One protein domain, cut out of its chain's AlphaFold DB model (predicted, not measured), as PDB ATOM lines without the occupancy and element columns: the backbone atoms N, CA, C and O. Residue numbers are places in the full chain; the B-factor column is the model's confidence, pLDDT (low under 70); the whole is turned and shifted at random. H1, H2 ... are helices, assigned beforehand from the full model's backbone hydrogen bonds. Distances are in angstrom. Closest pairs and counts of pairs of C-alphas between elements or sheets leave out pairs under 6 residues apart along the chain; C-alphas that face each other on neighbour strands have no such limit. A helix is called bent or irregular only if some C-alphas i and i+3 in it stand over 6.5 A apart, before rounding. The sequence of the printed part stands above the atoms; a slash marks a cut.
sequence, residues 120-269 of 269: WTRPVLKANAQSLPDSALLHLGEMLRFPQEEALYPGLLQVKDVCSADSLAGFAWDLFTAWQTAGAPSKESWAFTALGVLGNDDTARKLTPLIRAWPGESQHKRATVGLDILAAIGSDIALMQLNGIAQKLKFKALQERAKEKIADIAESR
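AT A GLANCE: This is residues 120 to 269 of the 269 residues of an uncharacterized protein of Escherichia coli (UniProt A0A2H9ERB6). Three helical hairpins, H3 with H4, H5 with H6 and H7 with H8, stack in a row, while H1 and H2 make a corner, the last part of H1 meeting the first part of H2, at the H3 and H4 end. The printed part has 150 residues with eight named helices, H1 to H8 in chain order, and no named strand: all helix. It is compact, with a radius of gyration of the C-alphas of 15.5 A and spans of 46 by 36 by 25 A.

IN THESE COORDINATES: The longest helices by residues are H5, residues 201 to 217, 24.8 A, and H3, residues 165 to 181, 24.2 A. H5 is only just irregular, C-alphas 212 and 215 being 6.9 A apart, and has a kink of 27 degrees near residue 209. H4 is residues 190 to 198, H6 220 to 233, H7 236 to 248 and H8 252 to 267, ending at C-alpha (31.731, -34.541, 21.725). H1, residues 134 to 144, begins at C-alpha (53.072, -4.180, 38.446); H2 is residues 154 to 162.

HOW THE PARTS SIT: H5 to H8 form an up and down bundle, each running against the one before. H6 is the hub, touching H4, H5, H7 and H8. Ile 211 and Ala 223 are the closest C-alphas of H5 and H6, 4.7 A; Gly 196 and Ile 229 those of H4 and H6, 4.4 A; Phe 176 and Phe 192 those of H3 and H4, 5.3 A. H1 touches H2 at a steep tilt of 51 degrees, Met 143 and Leu 156 being closest, C-alphas 6.9 A apart. O i to N i+4 pairs are all within hydrogen-bond range except in H4, 2 of 5, with 4 of 6 O i to N i+3, and H5, 9 of 13.

THE WHOLE: The farthest C-alphas, of Asn 128 and Lys 252, are 47.7 A apart. The printed part has no cut and no long link. Residues 149 to 150 and 268 to 269 have pLDDT under 70.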
ATOM      1  N   TRP A 120      46.088  -0.332  32.547       94.88
ATOM      2  CA  TRP A 120      44.967  -1.239  32.310       94.88
ATOM      3  C   TRP A 120      44.206  -1.555  33.594       94.88
ATOM      4  O   TRP A 120      44.668  -1.309  34.712       94.88
ATOM      5  N   THR A 121      43.032  -2.151  33.424       93.44
ATOM      6  CA  THR A 121      42.243  -2.731  34.507       93.44
ATOM      7  C   THR A 121      43.084  -3.765  35.244       93.44
ATOM      8  O   THR A 121      43.508  -4.763  34.664       93.44
ATOM      9  N   ARG A 122      43.335  -3.541  36.535       94.44
ATOM     10  CA  ARG A 122      44.158  -4.449  37.338       94.44
ATOM     11  C   ARG A 122      43.337  -5.654  37.798       94.44
ATOM     12  O   ARG A 122      42.288  -5.449  38.412       94.44
ATOM     13  N   PRO A 123      43.826  -6.892  37.604       95.38
ATOM     14  CA  PRO A 123      43.287  -8.048  38.298       95.38
ATOM     15  C   PRO A 123      43.317  -7.835  39.814       95.38
ATOM     16  O   PRO A 123      44.298  -7.311  40.354       95.38
ATOM     17  N   VAL A 124      42.246  -8.236  40.498       95.50
ATOM     18  CA  VAL A 124      42.113  -8.130  41.957       95.50
ATOM     19  C   VAL A 124      41.948  -9.501  42.587       95.50
ATOM     20  O   VAL A 124      41.240 -10.356  42.051       95.50
ATOM     21  N   LEU A 125      42.572  -9.703  43.743       95.00
ATOM     22  CA  LEU A 125      42.470 -10.934  44.519       95.00
ATOM     23  C   LEU A 125      41.066 -11.087  45.120       95.00
ATOM     24  O   LEU A 125      40.531 -10.155  45.716       95.00
ATOM     25  N   LYS A 126      40.484 -12.289  45.036       93.44
ATOM     26  CA  LYS A 126      39.169 -12.610  45.623       93.44
ATOM     27  C   LYS A 126      39.169 -12.482  47.149       93.44
ATOM     28  O   LYS A 126      38.157 -12.112  47.727       93.44
ATOM     29  N   ALA A 127      40.298 -12.792  47.792       90.81
ATOM     30  CA  ALA A 127      40.395 -12.886  49.249       90.81
ATOM     31  C   ALA A 127      40.292 -11.529  49.964       90.81
ATOM     32  O   ALA A 127      39.755 -11.453  51.064       90.81
ATOM     33  N   ASN A 128      40.834 -10.466  49.366       89.62
ATOM     34  CA  ASN A 128      40.983  -9.168  50.030       89.62
ATOM     35  C   ASN A 128      40.745  -7.963  49.103       89.62
ATOM     36  O   ASN A 128      41.011  -6.833  49.506       89.62
ATOM     37  N   ALA A 129      40.289  -8.199  47.868       90.56
ATOM     38  CA  ALA A 129      40.082  -7.186  46.833       90.56
ATOM     39  C   ALA A 129      41.325  -6.329  46.502       90.56
ATOM     40  O   ALA A 129      41.198  -5.273  45.882       90.56
ATOM     41  N   GLN A 130      42.533  -6.767  46.877       92.50
ATOM     42  CA  GLN A 130      43.762  -6.051  46.538       92.50
ATOM     43  C   GLN A 130      44.123  -6.265  45.071       92.50
ATOM     44  O   GLN A 130      44.061  -7.382  44.552       92.50
ATOM     45  N   SER A 131      44.526  -5.185  44.405       93.00
ATOM     46  CA  SER A 131      45.034  -5.233  43.037       93.00
ATOM     47  C   SER A 131      46.415  -5.873  42.972       93.00
ATOM     48  O   SER A 131      47.256  -5.650  43.844       93.00
ATOM     49  N   LEU A 132      46.672  -6.615  41.894       92.12
ATOM     50  CA  LEU A 132      48.002  -7.145  41.629       92.12
ATOM     51  C   LEU A 132      49.027  -6.010  41.407       92.12
ATOM     52  O   LEU A 132      48.720  -5.018  40.725       92.12
ATOM     53  N   PRO A 133      50.249  -6.146  41.960       93.62
ATOM     54  CA  PRO A 133      51.337  -5.201  41.731       93.62
ATOM     55  C   PRO A 133      51.864  -5.293  40.293       93.62
ATOM     56  O   PRO A 133      51.687  -6.306  39.619       93.62
ATOM     57  N   ASP A 134      52.571  -4.260  39.830       91.38
ATOM     58  CA  ASP A 134      53.072  -4.180  38.446       91.38
ATOM     59  C   ASP A 134      53.975  -5.355  38.057       91.38
ATOM     60  O   ASP A 134      53.867  -5.874  36.947       91.38
ATOM     61  N   SER A 135      54.814  -5.829  38.982       92.25
ATOM     62  CA  SER A 135      55.655  -7.011  38.765       92.25
ATOM     63  C   SER A 135      54.830  -8.262  38.451       92.25
ATOM     64  O   SER A 135      55.172  -9.015  37.542       92.25
ATOM     65  N   ALA A 136      53.703  -8.458  39.139       92.19
ATOM     66  CA  ALA A 136      52.805  -9.580  38.884       92.19
ATOM     67  C   ALA A 136      52.107  -9.457  37.522       92.19
ATOM     68  O   ALA A 136      51.881 -10.467  36.859       92.19
ATOM     69  N   LEU A 137      51.808  -8.233  37.068       93.88
ATOM     70  CA  LEU A 137      51.236  -8.011  35.737       93.88
ATOM     71  C   LEU A 137      52.236  -8.357  34.629       93.88
ATOM     72  O   LEU A 137      51.843  -8.964  33.637       93.88
ATOM     73  N   LEU A 138      53.524  -8.041  34.805       92.88
ATOM     74  CA  LEU A 138      54.571  -8.436  33.854       92.88
ATOM     75  C   LEU A 138      54.672  -9.961  33.734       92.88
ATOM     76  O   LEU A 138      54.620 -10.485  32.622       92.88
ATOM     77  N   HIS A 139      54.711 -10.674  34.863       91.75
ATOM     78  CA  HIS A 139      54.727 -12.138  34.863       91.75
ATOM     79  C   HIS A 139      53.452 -12.741  34.271       91.75
ATOM     80  O   HIS A 139      53.519 -13.726  33.539       91.75
ATOM     81  N   LEU A 140      52.286 -12.140  34.519       93.19
ATOM     82  CA  LEU A 140      51.042 -12.563  33.875       93.19
ATOM     83  C   LEU A 140      51.133 -12.442  32.349       93.19
ATOM     84  O   LEU A 140      50.721 -13.354  31.632       93.19
ATOM     85  N   GLY A 141      51.718 -11.354  31.848       92.81
ATOM     86  CA  GLY A 141      52.020 -11.184  30.429       92.81
ATOM     87  C   GLY A 141      52.948 -12.259  29.881       92.81
ATOM     88  O   GLY A 141      52.674 -12.810  28.820       92.81
ATOM     89  N   GLU A 142      54.024 -12.580  30.596       92.38
ATOM     90  CA  GLU A 142      54.968 -13.634  30.206       92.38
ATOM     91  C   GLU A 142      54.281 -15.003  30.139       92.38
ATOM     92  O   GLU A 142      54.384 -15.685  29.118       92.38
ATOM     93  N   MET A 143      53.505 -15.363  31.167       92.56
ATOM     94  CA  MET A 143      52.756 -16.623  31.221       92.56
ATOM     95  C   MET A 143      51.741 -16.750  30.079       92.56
ATOM     96  O   MET A 143      51.597 -17.820  29.489       92.56
ATOM     97  N   LEU A 144      51.056 -15.660  29.713       91.94
ATOM     98  CA  LEU A 144      50.108 -15.647  28.590       91.94
ATOM     99  C   LEU A 144      50.774 -15.883  27.225       91.94
ATOM    100  O   LEU A 144      50.078 -16.203  26.262       91.94
ATOM    101  N   ARG A 145      52.100 -15.742  27.130       90.69
ATOM    102  CA  ARG A 145      52.873 -16.010  25.906       90.69
ATOM    103  C   ARG A 145      53.386 -17.435  25.809       90.69
ATOM    104  O   ARG A 145      53.935 -17.799  24.765       90.69
ATOM    105  N   PHE A 146      53.256 -18.226  26.869       87.50
ATOM    106  CA  PHE A 146      53.637 -19.629  26.813       87.50
ATOM    107  C   PHE A 146      52.716 -20.377  25.834       87.50
ATOM    108  O   PHE A 146      51.568 -19.971  25.649       87.50
ATOM    109  N   PRO A 147      53.204 -21.441  25.171       76.06
ATOM    110  CA  PRO A 147      52.351 -22.337  24.393       76.06
ATOM    111  C   PRO A 147      51.190 -22.864  25.256       76.06
ATOM    112  O   PRO A 147      51.398 -23.218  26.413       76.06
ATOM    113  N   GLN A 148      49.974 -22.887  24.708       72.88
ATOM    114  CA  GLN A 148      48.727 -23.247  25.416       72.88
ATOM    115  C   GLN A 148      47.923 -24.320  24.668       72.88
ATOM    116  O   GLN A 148      46.715 -24.448  24.845       72.88
ATOM    117  N   GLU A 149      48.552 -25.049  23.749       68.50
ATOM    118  CA  GLU A 149      47.803 -25.858  22.789       68.50
ATOM    119  C   GLU A 149      47.383 -27.244  23.263       68.50
ATOM    120  O   GLU A 149      46.587 -27.879  22.576       68.50
ATOM    121  N   GLU A 150      47.902 -27.699  24.397       67.75
ATOM    122  CA  GLU A 150      47.500 -28.964  25.015       67.75
ATOM    123  C   GLU A 150      46.865 -28.742  26.384       67.75
ATOM    124  O   GLU A 150      45.768 -29.226  26.644       67.75
ATOM    125  N   ALA A 151      47.508 -27.934  27.223       75.38
ATOM    126  CA  ALA A 151      46.974 -27.524  28.506       75.38
ATOM    127  C   ALA A 151      47.303 -26.055  28.777       75.38
ATOM    128  O   ALA A 151      48.308 -25.519  28.300       75.38
ATOM    129  N   LEU A 152      46.452 -25.405  29.573       84.62
ATOM    130  CA  LEU A 152      46.778 -24.101  30.129       84.62
ATOM    131  C   LEU A 152      47.926 -24.252  31.122       84.62
ATOM    132  O   LEU A 152      47.930 -25.159  31.953       84.62
ATOM    133  N   TYR A 153      48.873 -23.321  31.060       88.00
ATOM    134  CA  TYR A 153      49.964 -23.271  32.018       88.00
ATOM    135  C   TYR A 153      49.415 -23.187  33.459       88.00
ATOM    136  O   TYR A 153      48.581 -22.312  33.723       88.00
ATOM    137  N   PRO A 154      49.871 -24.035  34.403       87.19
ATOM    138  CA  PRO A 154      49.306 -24.104  35.755       87.19
ATOM    139  C   PRO A 154      49.298 -22.770  36.508       87.19
ATOM    140  O   PRO A 154      48.350 -22.485  37.237       87.19
ATOM    141  N   GLY A 155      50.286 -21.898  36.276       89.56
ATOM    142  CA  GLY A 155      50.307 -20.560  36.877       89.56
ATOM    143  C   GLY A 155      49.122 -19.685  36.447       89.56
ATOM    144  O   GLY A 155      48.605 -18.908  37.244       89.56
ATOM    145  N   LEU A 156      48.611 -19.853  35.220       92.38
ATOM    146  CA  LEU A 156      47.403 -19.154  34.767       92.38
ATOM    147  C   LEU A 156      46.145 -19.691  35.457       92.38
ATOM    148  O   LEU A 156      45.240 -18.912  35.748       92.38
ATOM    149  N   LEU A 157      46.088 -20.995  35.747       91.50
ATOM    150  CA  LEU A 157      44.990 -21.587  36.518       91.50
ATOM    151  C   LEU A 157      44.979 -21.027  37.944       91.50
ATOM    152  O   LEU A 157      43.947 -20.535  38.390       91.50
ATOM    153  N   GLN A 158      46.144 -20.959  38.596       91.94
ATOM    154  CA  GLN A 158      46.273 -20.340  39.919       91.94
ATOM    155  C   GLN A 158      45.804 -18.883  39.916       91.94
ATOM    156  O   GLN A 158      45.048 -18.480  40.798       91.94
ATOM    157  N   VAL A 159      46.183 -18.094  38.902       93.44
ATOM    158  CA  VAL A 159      45.710 -16.707  38.756       93.44
ATOM    159  C   VAL A 159      44.183 -16.646  38.629       93.44
ATOM    160  O   VAL A 159      43.560 -15.813  39.289       93.44
ATOM    161  N   LYS A 160      43.564 -17.532  37.839       93.81
ATOM    162  CA  LYS A 160      42.095 -17.623  37.704       93.81
ATOM    163  C   LYS A 160      41.405 -18.019  39.015       93.81
ATOM    164  O   LYS A 160      40.310 -17.530  39.318       93.81
ATOM    165  N   ASP A 161      42.051 -18.854  39.815       93.06
ATOM    166  CA  ASP A 161      41.516 -19.303  41.096       93.06
ATOM    167  C   ASP A 161      41.572 -18.200  42.154       93.06
ATOM    168  O   ASP A 161      40.591 -18.000  42.877       93.06
ATOM    169  N   VAL A 162      42.656 -17.420  42.198       94.06
ATOM    170  CA  VAL A 162      42.856 -16.390  43.230       94.06
ATOM    171  C   VAL A 162      42.331 -15.004  42.851       94.06
ATOM    172  O   VAL A 162      42.032 -14.225  43.754       94.06
ATOM    173  N   CYS A 163      42.181 -14.674  41.562       95.44
ATOM    174  CA  CYS A 163      41.720 -13.355  41.102       95.44
ATOM    175  C   CYS A 163      40.256 -13.357  40.647       95.44
ATOM    176  O   CYS A 163      39.762 -14.334  40.090       95.44
ATOM    177  N   SER A 164      39.541 -12.247  40.849       95.62
ATOM    178  CA  SER A 164      38.145 -12.133  40.412       95.62
ATOM    179  C   SER A 164      38.029 -12.210  38.885       95.62
ATOM    180  O   SER A 164      38.795 -11.565  38.158       95.62
ATOM    181  N   ALA A 165      37.049 -12.981  38.403       94.25
ATOM    182  CA  ALA A 165      36.842 -13.213  36.975       94.25
ATOM    183  C   ALA A 165      36.595 -11.906  36.204       94.25
ATOM    184  O   ALA A 165      37.131 -11.731  35.115       94.25
ATOM    185  N   ASP A 166      35.865 -10.957  36.795       95.25
ATOM    186  CA  ASP A 166      35.564  -9.671  36.156       95.25
ATOM    187  C   ASP A 166      36.814  -8.810  35.966       95.25
ATOM    188  O   ASP A 166      37.016  -8.227  34.901       95.25
ATOM    189  N   SER A 167      37.701  -8.775  36.964       95.88
ATOM    190  CA  SER A 167      38.959  -8.030  36.855       95.88
ATOM    191  C   SER A 167      39.933  -8.649  35.848       95.88
ATOM    192  O   SER A 167      40.614  -7.921  35.127       95.88
ATOM    193  N   LEU A 168      39.962  -9.985  35.748       96.69
ATOM    194  CA  LEU A 168      40.754 -10.703  34.746       96.69
ATOM    195  C   LEU A 168      40.216 -10.468  33.332       96.69
ATOM    196  O   LEU A 168      40.997 -10.212  32.416       96.69
ATOM    197  N   ALA A 169      38.894 -10.498  33.165       97.00
ATOM    198  CA  ALA A 169      38.245 -10.221  31.892       97.00
ATOM    199  C   ALA A 169      38.471  -8.771  31.439       97.00
ATOM    200  O   ALA A 169      38.741  -8.536  30.260       97.00
ATOM    201  N   GLY A 170      38.423  -7.810  32.369       97.12
ATOM    202  CA  GLY A 170      38.777  -6.412  32.111       97.12
ATOM    203  C   GLY A 170      40.225  -6.260  31.645       97.12
ATOM    204  O   GLY A 170      40.473  -5.702  30.579       97.12
ATOM    205  N   PHE A 171      41.172  -6.853  32.377       97.50
ATOM    206  CA  PHE A 171      42.588  -6.863  32.001       97.50
ATOM    207  C   PHE A 171      42.824  -7.458  30.603       97.50
ATOM    208  O   PHE A 171      43.544  -6.889  29.782       97.50
ATOM    209  N   ALA A 172      42.197  -8.600  30.309       97.12
ATOM    210  CA  ALA A 172      42.321  -9.264  29.016       97.12
ATOM    211  C   ALA A 172      41.724  -8.425  27.876       97.12
ATOM    212  O   ALA A 172      42.266  -8.410  26.768       97.12
ATOM    213  N   TRP A 173      40.631  -7.704  28.141       98.00
ATOM    214  CA  TRP A 173      40.022  -6.794  27.177       98.00
ATOM    215  C   TRP A 173      40.925  -5.596  26.857       98.00
ATOM    216  O   TRP A 173      41.068  -5.233  25.685       98.00
ATOM    217  N   ASP A 174      41.575  -5.019  27.866       97.75
ATOM    218  CA  ASP A 174      42.520  -3.912  27.685       97.75
ATOM    219  C   ASP A 174      43.765  -4.356  26.904       97.75
ATOM    220  O   ASP A 174      44.177  -3.681  25.958       97.75
ATOM    221  N   LEU A 175      44.296  -5.546  27.205       97.19
ATOM    222  CA  LEU A 175      45.367  -6.182  26.431       97.19
ATOM    223  C   LEU A 175      44.976  -6.374  24.956       97.19
ATOM    224  O   LEU A 175      45.736  -6.014  24.051       97.19
ATOM    225  N   PHE A 176      43.791  -6.929  24.698       97.12
ATOM    226  CA  PHE A 176      43.272  -7.108  23.342       97.12
ATOM    227  C   PHE A 176      43.136  -5.773  22.603       97.12
ATOM    228  O   PHE A 176      43.547  -5.659  21.446       97.12
ATOM    229  N   THR A 177      42.606  -4.754  23.277       96.69
ATOM    230  CA  THR A 177      42.439  -3.410  22.716       96.69
ATOM    231  C   THR A 177      43.797  -2.790  22.384       96.69
ATOM    232  O   THR A 177      43.983  -2.272  21.283       96.69
ATOM    233  N   ALA A 178      44.786  -2.908  23.274       97.06
ATOM    234  CA  ALA A 178      46.150  -2.443  23.022       97.06
ATOM    235  C   ALA A 178      46.777  -3.145  21.804       97.06
ATOM    236  O   ALA A 178      47.366  -2.488  20.942       97.06
ATOM    237  N   TRP A 179      46.590  -4.463  21.672       96.56
ATOM    238  CA  TRP A 179      47.039  -5.226  20.505       96.56
ATOM    239  C   TRP A 179      46.354  -4.777  19.206       96.56
ATOM    240  O   TRP A 179      47.015  -4.658  18.171       96.56
ATOM    241  N   GLN A 180      45.048  -4.496  19.240       94.19
ATOM    242  CA  GLN A 180      44.324  -3.976  18.077       94.19
ATOM    243  C   GLN A 180      44.843  -2.598  17.656       94.19
ATOM    244  O   GLN A 180      45.123  -2.397  16.473       94.19
ATOM    245  N   THR A 181      45.023  -1.686  18.612       94.94
ATOM    246  CA  THR A 181      45.553  -0.332  18.383       94.94
ATOM    247  C   THR A 181      46.979  -0.362  17.836       94.94
ATOM    248  O   THR A 181      47.328   0.443  16.978       94.94
ATOM    249  N   ALA A 182      47.789  -1.344  18.243       94.50
ATOM    250  CA  ALA A 182      49.124  -1.591  17.696       94.50
ATOM    251  C   ALA A 182      49.122  -2.180  16.264       94.50
ATOM    252  O   ALA A 182      50.171  -2.581  15.758       94.50
ATOM    253  N   GLY A 183      47.961  -2.269  15.606       92.44
ATOM    254  CA  GLY A 183      47.816  -2.785  14.244       92.44
ATOM    255  C   GLY A 183      47.620  -4.299  14.162       92.44
ATOM    256  O   GLY A 183      47.762  -4.875  13.084       92.44
ATOM    257  N   ALA A 184      47.281  -4.955  15.276       92.62
ATOM    258  CA  ALA A 184      47.053  -6.396  15.365       92.62
ATOM    259  C   ALA A 184      48.210  -7.257  14.802       92.62
ATOM    260  O   ALA A 184      47.991  -8.092  13.913       92.62
ATOM    261  N   PRO A 185      49.450  -7.076  15.301       91.75
ATOM    262  CA  PRO A 185      50.609  -7.821  14.822       91.75
ATOM    263  C   PRO A 185      50.411  -9.332  14.994       91.75
ATOM    264  O   PRO A 185      50.117  -9.824  16.085       91.75
ATOM    265  N   SER A 186      50.618 -10.091  13.914       88.00
ATOM    266  CA  SER A 186      50.374 -11.542  13.873       88.00
ATOM    267  C   SER A 186      51.257 -12.343  14.838       88.00
ATOM    268  O   SER A 186      50.795 -13.327  15.418       88.00
ATOM    269  N   LYS A 187      52.505 -11.899  15.046       87.50
ATOM    270  CA  LYS A 187      53.453 -12.496  16.006       87.50
ATOM    271  C   LYS A 187      52.975 -12.402  17.455       87.50
ATOM    272  O   LYS A 187      53.322 -13.260  18.254       87.50
ATOM    273  N   GLU A 188      52.147 -11.409  17.773       92.94
ATOM    274  CA  GLU A 188      51.614 -11.192  19.119       92.94
ATOM    275  C   GLU A 188      50.124 -11.567  19.206       92.94
ATOM    276  O   GLU A 188      49.375 -11.020  20.009       92.94
ATOM    277  N   SER A 189      49.678 -12.514  18.370       90.88
ATOM    278  CA  SER A 189      48.296 -13.024  18.368       90.88
ATOM    279  C   SER A 189      47.851 -13.643  19.698       90.88
ATOM    280  O   SER A 189      46.648 -13.720  19.946       90.88
ATOM    281  N   TRP A 190      48.792 -14.002  20.579       92.38
ATOM    282  CA  TRP A 190      48.511 -14.444  21.948       92.38
ATOM    283  C   TRP A 190      47.692 -13.413  22.743       92.38
ATOM    284  O   TRP A 190      46.861 -13.793  23.561       92.38
ATOM    285  N   ALA A 191      47.859 -12.112  22.466       95.19
ATOM    286  CA  ALA A 191      47.097 -11.050  23.124       95.19
ATOM    287  C   ALA A 191      45.601 -11.119  22.778       95.19
ATOM    288  O   ALA A 191      44.754 -10.757  23.588       95.19
ATOM    289  N   PHE A 192      45.266 -11.629  21.587       95.19
ATOM    290  CA  PHE A 192      43.884 -11.886  21.207       95.19
ATOM    291  C   PHE A 192      43.362 -13.179  21.841       95.19
ATOM    292  O   PHE A 192      42.273 -13.183  22.410       95.19
ATOM    293  N   THR A 193      44.137 -14.267  21.800       94.25
ATOM    294  CA  THR A 193      43.712 -15.553  22.382       94.25
ATOM    295  C   THR A 193      43.646 -15.530  23.909       94.25
ATOM    296  O   THR A 193      42.912 -16.329  24.481       94.25
ATOM    297  N   ALA A 194      44.312 -14.579  24.573       95.25
ATOM    298  CA  ALA A 194      44.193 -14.339  26.012       95.25
ATOM    299  C   ALA A 194      42.742 -14.074  26.458       95.25
ATOM    300  O   ALA A 194      42.378 -14.432  27.579       95.25
ATOM    301  N   LEU A 195      41.888 -13.537  25.573       96.50
ATOM    302  CA  LEU A 195      40.448 -13.413  25.827       96.50
ATOM    303  C   LEU A 195      39.776 -14.770  26.072       96.50
ATOM    304  O   LEU A 195      38.839 -14.843  26.853       96.50
ATOM    305  N   GLY A 196      40.247 -15.845  25.435       94.06
ATOM    306  CA  GLY A 196      39.727 -17.197  25.661       94.06
ATOM    307  C   GLY A 196      40.135 -17.769  27.018       94.06
ATOM    308  O   GLY A 196      39.421 -18.579  27.592       94.06
ATOM    309  N   VAL A 197      41.276 -17.322  27.547       93.81
ATOM    310  CA  VAL A 197      41.845 -17.815  28.809       93.81
ATOM    311  C   VAL A 197      41.233 -17.104  30.010       93.81
ATOM    312  O   VAL A 197      40.871 -17.749  30.997       93.81
ATOM    313  N   LEU A 198      41.163 -15.772  29.930       95.50
ATOM    314  CA  LEU A 198      40.830 -14.877  31.040       95.50
ATOM    315  C   LEU A 198      39.469 -14.186  30.883       95.50
ATOM    316  O   LEU A 198      39.010 -13.540  31.822       95.50
ATOM    317  N   GLY A 199      38.843 -14.276  29.709       94.81
ATOM    318  CA  GLY A 199      37.562 -13.635  29.438       94.81
ATOM    319  C   GLY A 199      36.385 -14.312  30.130       94.81
ATOM    320  O   GLY A 199      36.453 -15.459  30.572       94.81
ATOM    321  N   ASN A 200      35.280 -13.577  30.193       95.56
ATOM    322  CA  ASN A 200      34.018 -14.006  30.790       95.56
ATOM    323  C   ASN A 200      32.834 -13.718  29.839       95.56
ATOM    324  O   ASN A 200      33.002 -13.399  28.659       95.56
ATOM    325  N   ASP A 201      31.613 -13.791  30.365       96.06
ATOM    326  CA  ASP A 201      30.387 -13.501  29.617       96.06
ATOM    327  C   ASP A 201      30.346 -12.096  29.009       96.06
ATOM    328  O   ASP A 201      29.819 -11.905  27.911       96.06
ATOM    329  N   ASP A 202      30.884 -11.093  29.706       95.25
ATOM    330  CA  ASP A 202      30.962  -9.729  29.187       95.25
ATOM    331  C   ASP A 202      31.940  -9.645  28.008       95.25
ATOM    332  O   ASP A 202      31.603  -9.084  26.961       95.25
ATOM    333  N   THR A 203      33.093 -10.314  28.112       96.38
ATOM    334  CA  THR A 203      34.023 -10.485  26.987       96.38
ATOM    335  C   THR A 203      33.324 -11.110  25.780       96.38
ATOM    336  O   THR A 203      33.444 -10.596  24.667       96.38
ATOM    337  N   ALA A 204      32.543 -12.176  25.981       96.12
ATOM    338  CA  ALA A 204      31.808 -12.838  24.904       96.12
ATOM    339  C   ALA A 204      30.773 -11.909  24.241       96.12
ATOM    340  O   ALA A 204      30.678 -11.858  23.006       96.12
ATOM    341  N   ARG A 205      30.027 -11.126  25.034       95.56
ATOM    342  CA  ARG A 205      29.059 -10.136  24.525       95.56
ATOM    343  C   ARG A 205      29.737  -9.040  23.708       95.56
ATOM    344  O   ARG A 205      29.228  -8.699  22.643       95.56
ATOM    345  N   LYS A 206      30.879  -8.519  24.164       96.44
ATOM    346  CA  LYS A 206      31.639  -7.474  23.457       96.44
ATOM    347  C   LYS A 206      32.329  -7.997  22.194       96.44
ATOM    348  O   LYS A 206      32.377  -7.300  21.183       96.44
ATOM    349  N   LEU A 207      32.832  -9.230  22.223       96.25
ATOM    350  CA  LEU A 207      33.544  -9.844  21.100       96.25
ATOM    351  C   LEU A 207      32.604 -10.246  19.953       96.25
ATOM    352  O   LEU A 207      32.969 -10.149  18.780       96.25
ATOM    353  N   THR A 208      31.380 -10.674  20.264       94.69
ATOM    354  CA  THR A 208      30.436 -11.209  19.267       94.69
ATOM    355  C   THR A 208      30.107 -10.231  18.125       94.69
ATOM    356  O   THR A 208      30.173 -10.644  16.961       94.69
ATOM    357  N   PRO A 209      29.785  -8.944  18.375       94.62
ATOM    358  CA  PRO A 209      29.605  -7.954  17.312       94.62
ATOM    359  C   PRO A 209      30.838  -7.802  16.413       94.62
ATOM    360  O   PRO A 209      30.690  -7.732  15.192       94.62
ATOM    361  N   LEU A 210      32.046  -7.830  16.989       94.88
ATOM    362  CA  LEU A 210      33.298  -7.725  16.231       94.88
ATOM    363  C   LEU A 210      33.481  -8.927  15.292       94.88
ATOM    364  O   LEU A 210      33.771  -8.747  14.110       94.88
ATOM    365  N   ILE A 211      33.210 -10.145  15.776       93.94
ATOM    366  CA  ILE A 211      33.255 -11.370  14.957       93.94
ATOM    367  C   ILE A 211      32.292 -11.283  13.768       93.94
ATOM    368  O   ILE A 211      32.617 -11.745  12.674       93.94
ATOM    369  N   ARG A 212      31.110 -10.685  13.958       92.00
ATOM    370  CA  ARG A 212      30.113 -10.512  12.889       92.00
ATOM    371  C   ARG A 212      30.539  -9.472  11.846       92.00
ATOM    372  O   ARG A 212      30.159  -9.614  10.681       92.00
ATOM    373  N   ALA A 213      31.304  -8.456  12.246       92.81
ATOM    374  CA  ALA A 213      31.765  -7.370  11.380       92.81
ATOM    375  C   ALA A 213      33.017  -7.742  10.565       92.81
ATOM    376  O   ALA A 213      33.060  -7.499   9.357       92.81
ATOM    377  N   TRP A 214      33.995  -8.410  11.184       93.12
ATOM    378  CA  TRP A 214      35.308  -8.700  10.593       93.12
ATOM    379  C   TRP A 214      35.309  -9.364   9.209       93.12
ATOM    380  O   TRP A 214      36.154  -8.993   8.395       93.12
ATOM    381  N   PRO A 215      34.404 -10.298   8.862       88.75
ATOM    382  CA  PRO A 215      34.373 -10.843   7.508       88.75
ATOM    383  C   PRO A 215      34.025  -9.795   6.437       88.75
ATOM    384  O   PRO A 215      34.431  -9.954   5.293       88.75
ATOM    385  N   GLY A 216      33.299  -8.725   6.786       89.56
ATOM    386  CA  GLY A 216      33.053  -7.583   5.895       89.56
ATOM    387  C   GLY A 216      34.254  -6.639   5.764       89.56
ATOM    388  O   GLY A 216      34.370  -5.931   4.774       89.56
ATOM    389  N   GLU A 217      35.175  -6.679   6.727       91.25
ATOM    390  CA  GLU A 217      36.424  -5.905   6.749       91.25
ATOM    391  C   GLU A 217      37.613  -6.699   6.174       91.25
ATOM    392  O   GLU A 217      38.766  -6.324   6.357       91.25
ATOM    393  N   SER A 218      37.356  -7.831   5.503       89.25
ATOM    394  CA  SER A 218      38.378  -8.781   5.021       89.25
ATOM    395  C   SER A 218      39.217  -9.449   6.127       89.25
ATOM    396  O   SER A 218      40.212 -10.119   5.850       89.25
ATOM    397  N   GLN A 219      38.782  -9.373   7.386       89.94
ATOM    398  CA  GLN A 219      39.464  -9.932   8.559       89.94
ATOM    399  C   GLN A 219      38.971 -11.346   8.911       89.94
ATOM    400  O   GLN A 219      38.811 -11.700  10.082       89.94
ATOM    401  N   HIS A 220      38.757 -12.196   7.901       88.44
ATOM    402  CA  HIS A 220      38.204 -13.551   8.067       88.44
ATOM    403  C   HIS A 220      38.971 -14.402   9.085       88.44
ATOM    404  O   HIS A 220      38.358 -15.049   9.929       88.44
ATOM    405  N   LYS A 221      40.311 -14.355   9.061       89.00
ATOM    406  CA  LYS A 221      41.157 -15.093  10.016       89.00
ATOM    407  C   LYS A 221      40.890 -14.675  11.462       89.00
ATOM    408  O   LYS A 221      40.849 -15.524  12.344       89.00
ATOM    409  N   ARG A 222      40.677 -13.377  11.700       91.94
ATOM    410  CA  ARG A 222      40.364 -12.843  13.030       91.94
ATOM    411  C   ARG A 222      38.984 -13.306  13.491       91.94
ATOM    412  O   ARG A 222      38.833 -13.685  14.643       91.94
ATOM    413  N   ALA A 223      38.014 -13.359  12.579       93.00
ATOM    414  CA  ALA A 223      36.688 -13.899  12.864       93.00
ATOM    415  C   ALA A 223      36.730 -15.385  13.235       93.00
ATOM    416  O   ALA A 223      36.124 -15.768  14.230       93.00
ATOM    417  N   THR A 224      37.503 -16.202  12.512       92.06
ATOM    418  CA  THR A 224      37.707 -17.616  12.860       92.06
ATOM    419  C   THR A 224      38.327 -17.782  14.245       92.06
ATOM    420  O   THR A 224      37.798 -18.539  15.050       92.06
ATOM    421  N   VAL A 225      39.400 -17.044  14.554       92.44
ATOM    422  CA  VAL A 225      40.029 -17.092  15.887       92.44
ATOM    423  C   VAL A 225      39.076 -16.578  16.973       92.44
ATOM    424  O   VAL A 225      39.063 -17.107  18.076       92.44
ATOM    425  N   GLY A 226      38.224 -15.599  16.667       94.38
ATOM    426  CA  GLY A 226      37.181 -15.141  17.582       94.38
ATOM    427  C   GLY A 226      36.166 -16.232  17.943       94.38
ATOM    428  O   GLY A 226      35.745 -16.298  19.094       94.38
ATOM    429  N   LEU A 227      35.809 -17.117  17.005       94.00
ATOM    430  CA  LEU A 227      34.976 -18.286  17.319       94.00
ATOM    431  C   LEU A 227      35.702 -19.261  18.248       94.00
ATOM    432  O   LEU A 227      35.096 -19.739  19.203       94.00
ATOM    433  N   ASP A 228      36.990 -19.516  17.992       92.38
ATOM    434  CA  ASP A 228      37.822 -20.359  18.859       92.38
ATOM    435  C   ASP A 228      37.898 -19.766  20.284       92.38
ATOM    436  O   ASP A 228      37.843 -20.502  21.264       92.38
ATOM    437  N   ILE A 229      37.947 -18.435  20.417       94.62
ATOM    438  CA  ILE A 229      37.916 -17.734  21.711       94.62
ATOM    439  C   ILE A 229      36.569 -17.903  22.420       94.62
ATOM    440  O   ILE A 229      36.558 -18.199  23.610       94.62
ATOM    441  N   LEU A 230      35.437 -17.744  21.722       94.81
ATOM    442  CA  LEU A 230      34.115 -17.973  22.325       94.81
ATOM    443  C   LEU A 230      33.964 -19.420  22.813       94.81
ATOM    444  O   LEU A 230      33.447 -19.647  23.904       94.81
ATOM    445  N   ALA A 231      34.449 -20.380  22.024       92.88
ATOM    446  CA  ALA A 231      34.504 -21.783  22.418       92.88
ATOM    447  C   ALA A 231      35.375 -21.992  23.671       92.88
ATOM    448  O   ALA A 231      34.955 -22.695  24.583       92.88
ATOM    449  N   ALA A 232      36.545 -21.346  23.739       91.69
ATOM    450  CA  ALA A 232      37.473 -21.457  24.866       91.69
ATOM    451  C   ALA A 232      36.955 -20.820  26.169       91.69
ATOM    452  O   ALA A 232      37.221 -21.361  27.239       91.69
ATOM    453  N   ILE A 233      36.192 -19.718  26.097       93.50
ATOM    454  CA  ILE A 233      35.524 -19.134  27.278       93.50
ATOM    455  C   ILE A 233      34.551 -20.155  27.885       93.50
ATOM    456  O   ILE A 233      34.457 -20.272  29.105       93.50
ATOM    457  N   GLY A 234      33.828 -20.895  27.037       89.12
ATOM    458  CA  GLY A 234      33.067 -22.083  27.437       89.12
ATOM    459  C   GLY A 234      31.849 -21.839  28.337       89.12
ATOM    460  O   GLY A 234      31.202 -22.804  28.742       89.12
ATOM    461  N   SER A 235      31.514 -20.583  28.642       91.50
ATOM    462  CA  SER A 235      30.327 -20.231  29.421       91.50
ATOM    463  C   SER A 235      29.043 -20.392  28.610       91.50
ATOM    464  O   SER A 235      29.051 -20.271  27.382       91.50
ATOM    465  N   ASP A 236      27.908 -20.595  29.283       91.44
ATOM    466  CA  ASP A 236      26.608 -20.749  28.615       91.44
ATOM    467  C   ASP A 236      26.282 -19.556  27.708       91.44
ATOM    468  O   ASP A 236      25.745 -19.719  26.610       91.44
ATOM    469  N   ILE A 237      26.673 -18.347  28.118       93.12
ATOM    470  CA  ILE A 237      26.485 -17.140  27.314       93.12
ATOM    471  C   ILE A 237      27.414 -17.150  26.100       93.12
ATOM    472  O   ILE A 237      26.952 -16.840  25.001       93.12
ATOM    473  N   ALA A 238      28.683 -17.535  26.242       92.81
ATOM    474  CA  ALA A 238      29.599 -17.647  25.108       92.81
ATOM    475  C   ALA A 238      29.125 -18.700  24.091       92.81
ATOM    476  O   ALA A 238      29.095 -18.425  22.887       92.81
ATOM    477  N   LEU A 239      28.661 -19.858  24.567       92.12
ATOM    478  CA  LEU A 239      28.100 -20.926  23.736       92.12
ATOM    479  C   LEU A 239      26.794 -20.496  23.054       92.12
ATOM    480  O   LEU A 239      26.599 -20.752  21.863       92.12
ATOM    481  N   MET A 240      25.924 -19.769  23.759       93.88
ATOM    482  CA  MET A 240      24.713 -19.185  23.177       93.88
ATOM    483  C   MET A 240      25.055 -18.187  22.060       93.88
ATOM    484  O   MET A 240      24.424 -18.215  20.999       93.88
ATOM    485  N   GLN A 241      26.058 -17.323  22.257       92.62
ATOM    486  CA  GLN A 241      26.508 -16.386  21.222       92.62
ATOM    487  C   GLN A 241      27.108 -17.114  20.013       92.62
ATOM    488  O   GLN A 241      26.790 -16.767  18.871       92.62
ATOM    489  N   LEU A 242      27.914 -18.154  20.255       92.31
ATOM    490  CA  LEU A 242      28.483 -19.012  19.216       92.31
ATOM    491  C   LEU A 242      27.377 -19.678  18.382       92.31
ATOM    492  O   LEU A 242      27.393 -19.582  17.152       92.31
ATOM    493  N   ASN A 243      26.354 -20.245  19.029       91.06
ATOM    494  CA  ASN A 243      25.178 -20.794  18.347       91.06
ATOM    495  C   ASN A 243      24.404 -19.709  17.577       91.06
ATOM    496  O   ASN A 243      24.001 -19.899  16.429       91.06
ATOM    497  N   GLY A 244      24.270 -18.510  18.147       91.94
ATOM    498  CA  GLY A 244      23.679 -17.361  17.463       91.94
ATOM    499  C   GLY A 244      24.414 -16.963  16.175       91.94
ATOM    500  O   GLY A 244      23.782 -16.449  15.246       91.94
ATOM    501  N   ILE A 245      25.730 -17.183  16.094       90.75
ATOM    502  CA  ILE A 245      26.524 -16.999  14.869       90.75
ATOM    503  C   ILE A 245      26.300 -18.174  13.907       90.75
ATOM    504  O   ILE A 245      26.029 -17.943  12.729       90.75
ATOM    505  N   ALA A 246      26.333 -19.410  14.410       89.75
ATOM    506  CA  ALA A 246      26.113 -20.632  13.631       89.75
ATOM    507  C   ALA A 246      24.740 -20.685  12.930       89.75
ATOM    508  O   ALA A 246      24.592 -21.341  11.899       89.75
ATOM    509  N   GLN A 247      23.735 -19.979  13.451       88.88
ATOM    510  CA  GLN A 247      22.387 -19.960  12.873       88.88
ATOM    511  C   GLN A 247      22.112 -18.755  11.966       88.88
ATOM    512  O   GLN A 247      21.431 -18.892  10.953       88.88
ATOM    513  N   LYS A 248      22.599 -17.558  12.326       84.75
ATOM    514  CA  LYS A 248      22.090 -16.290  11.756       84.75
ATOM    515  C   LYS A 248      23.127 -15.466  10.991       84.75
ATOM    516  O   LYS A 248      22.831 -14.336  10.598       84.75
ATOM    517  N   LEU A 249      24.354 -15.954  10.817       84.62
ATOM    518  CA  LEU A 249      25.387 -15.190  10.124       84.62
ATOM    519  C   LEU A 249      25.260 -15.305   8.598       84.62
ATOM    520  O   LEU A 249      25.178 -16.397   8.050       84.62
ATOM    521  N   LYS A 250      25.347 -14.167   7.897       85.56
ATOM    522  CA  LYS A 250      25.314 -14.103   6.423       85.56
ATOM    523  C   LYS A 250      26.498 -14.794   5.725       85.56
ATOM    524  O   LYS A 250      26.399 -15.167   4.560       85.56
ATOM    525  N   PHE A 251      27.633 -14.940   6.412       88.44
ATOM    526  CA  PHE A 251      28.856 -15.515   5.851       88.44
ATOM    527  C   PHE A 251      28.906 -17.028   6.086       88.44
ATOM    528  O   PHE A 251      29.314 -17.475   7.158       88.44
ATOM    529  N   LYS A 252      28.550 -17.812   5.059       87.06
ATOM    530  CA  LYS A 252      28.444 -19.284   5.131       87.06
ATOM    531  C   LYS A 252      29.696 -19.980   5.675       87.06
ATOM    532  O   LYS A 252      29.585 -20.839   6.533       87.06
ATOM    533  N   ALA A 253      30.893 -19.581   5.238       85.81
ATOM    534  CA  ALA A 253      32.135 -20.216   5.693       85.81
ATOM    535  C   ALA A 253      32.360 -20.071   7.211       85.81
ATOM    536  O   ALA A 253      32.792 -21.009   7.872       85.81
ATOM    537  N   LEU A 254      32.039 -18.901   7.777       88.00
ATOM    538  CA  LEU A 254      32.164 -18.675   9.218       88.00
ATOM    539  C   LEU A 254      31.012 -19.336   9.992       88.00
ATOM    540  O   LEU A 254      31.208 -19.784  11.117       88.00
ATOM    541  N   GLN A 255      29.834 -19.434   9.372       89.69
ATOM    542  CA  GLN A 255      28.687 -20.156   9.911       89.69
ATOM    543  C   GLN A 255      28.988 -21.652  10.095       89.69
ATOM    544  O   GLN A 255      28.790 -22.175  11.188       89.69
ATOM    545  N   GLU A 256      29.500 -22.324   9.058       90.56
ATOM    546  CA  GLU A 256      29.881 -23.741   9.135       90.56
ATOM    547  C   GLU A 256      30.979 -23.963  10.175       90.56
ATOM    548  O   GLU A 256      30.858 -24.838  11.026       90.56
ATOM    549  N   ARG A 257      31.983 -23.079  10.219       88.38
ATOM    550  CA  ARG A 257      33.037 -23.154  11.233       88.38
ATOM    551  C   ARG A 257      32.503 -23.038  12.666       88.38
ATOM    552  O   ARG A 257      33.016 -23.697  13.562       88.38
ATOM    553  N   ALA A 258      31.480 -22.213  12.895       89.25
ATOM    554  CA  ALA A 258      30.830 -22.120  14.200       89.25
ATOM    555  C   ALA A 258      30.046 -23.398  14.550       89.25
ATOM    556  O   ALA A 258      30.070 -23.815  15.704       89.25
ATOM    557  N   LYS A 259      29.395 -24.045  13.570       89.94
ATOM    558  CA  LYS A 259      28.718 -25.339  13.771       89.94
ATOM    559  C   LYS A 259      29.706 -26.448  14.126       89.94
ATOM    560  O   LYS A 259      29.458 -27.171  15.082       89.94
ATOM    561  N   GLU A 260      30.827 -26.530  13.408       90.00
ATOM    562  CA  GLU A 260      31.921 -27.462  13.717       90.00
ATOM    563  C   GLU A 260      32.381 -27.294  15.170       90.00
ATOM    564  O   GLU A 260      32.445 -28.261  15.915       90.00
ATOM    565  N   LYS A 261      32.610 -26.050  15.616       87.94
ATOM    566  CA  LYS A 261      33.027 -25.774  17.001       87.94
ATOM    567  C   LYS A 261      32.001 -26.229  18.039       87.94
ATOM    568  O   LYS A 261      32.391 -26.709  19.094       87.94
ATOM    569  N   ILE A 262      30.708 -26.079  17.760       88.38
ATOM    570  CA  ILE A 262      29.648 -26.554  18.661       88.38
ATOM    571  C   ILE A 262      29.640 -28.084  18.728       88.38
ATOM    572  O   ILE A 262      29.478 -28.628  19.817       88.38
ATOM    573  N   ALA A 263      29.840 -28.767  17.597       87.31
ATOM    574  CA  ALA A 263      29.943 -30.224  17.559       87.31
ATOM    575  C   ALA A 263      31.162 -30.725  18.356       87.31
ATOM    576  O   ALA A 263      30.994 -31.572  19.227       87.31
ATOM    577  N   ASP A 264      32.338 -30.117  18.159       84.75
ATOM    578  CA  ASP A 264      33.568 -30.445  18.902       84.75
ATOM    579  C   ASP A 264      33.369 -30.328  20.430       84.75
ATOM    580  O   ASP A 264      33.833 -31.162  21.208       84.75
ATOM    581  N   ILE A 265      32.668 -29.280  20.884       83.88
ATOM    582  CA  ILE A 265      32.369 -29.059  22.311       83.88
ATOM    583  C   ILE A 265      31.358 -30.086  22.835       83.88
ATOM    584  O   ILE A 265      31.436 -30.483  23.994       83.88
ATOM    585  N   ALA A 266      30.400 -30.508  22.008       80.56
ATOM    586  CA  ALA A 266      29.415 -31.513  22.392       80.56
ATOM    587  C   ALA A 266      30.029 -32.917  22.507       80.56
ATOM    588  O   ALA A 266      29.622 -33.671  23.380       80.56
ATOM    589  N   GLU A 267      31.012 -33.257  21.668       77.38
ATOM    590  CA  GLU A 267      31.731 -34.541  21.725       77.38
ATOM    591  C   GLU A 267      32.750 -34.619  22.873       77.38
ATOM    592  O   GLU A 267      33.134 -35.712  23.284       77.38
ATOM    593  N   SER A 268      33.200 -33.473  23.392       69.12
ATOM    594  CA  SER A 268      34.191 -33.386  24.477       69.12
ATOM    595  C   SER A 268      33.590 -33.221  25.881       69.12
ATOM    596  O   SER A 268      34.348 -33.108  26.847       69.12
ATOM    597  N   ARG A 269      32.256 -33.214  26.003       57.12
ATOM    598  CA  ARG A 269      31.511 -33.197  27.273       57.12
ATOM    599  C   ARG A 269      30.967 -34.577  27.615       57.12
ATOM    600  O   ARG A 269      30.971 -34.892  28.825       57.12
TER     601      ARG A 269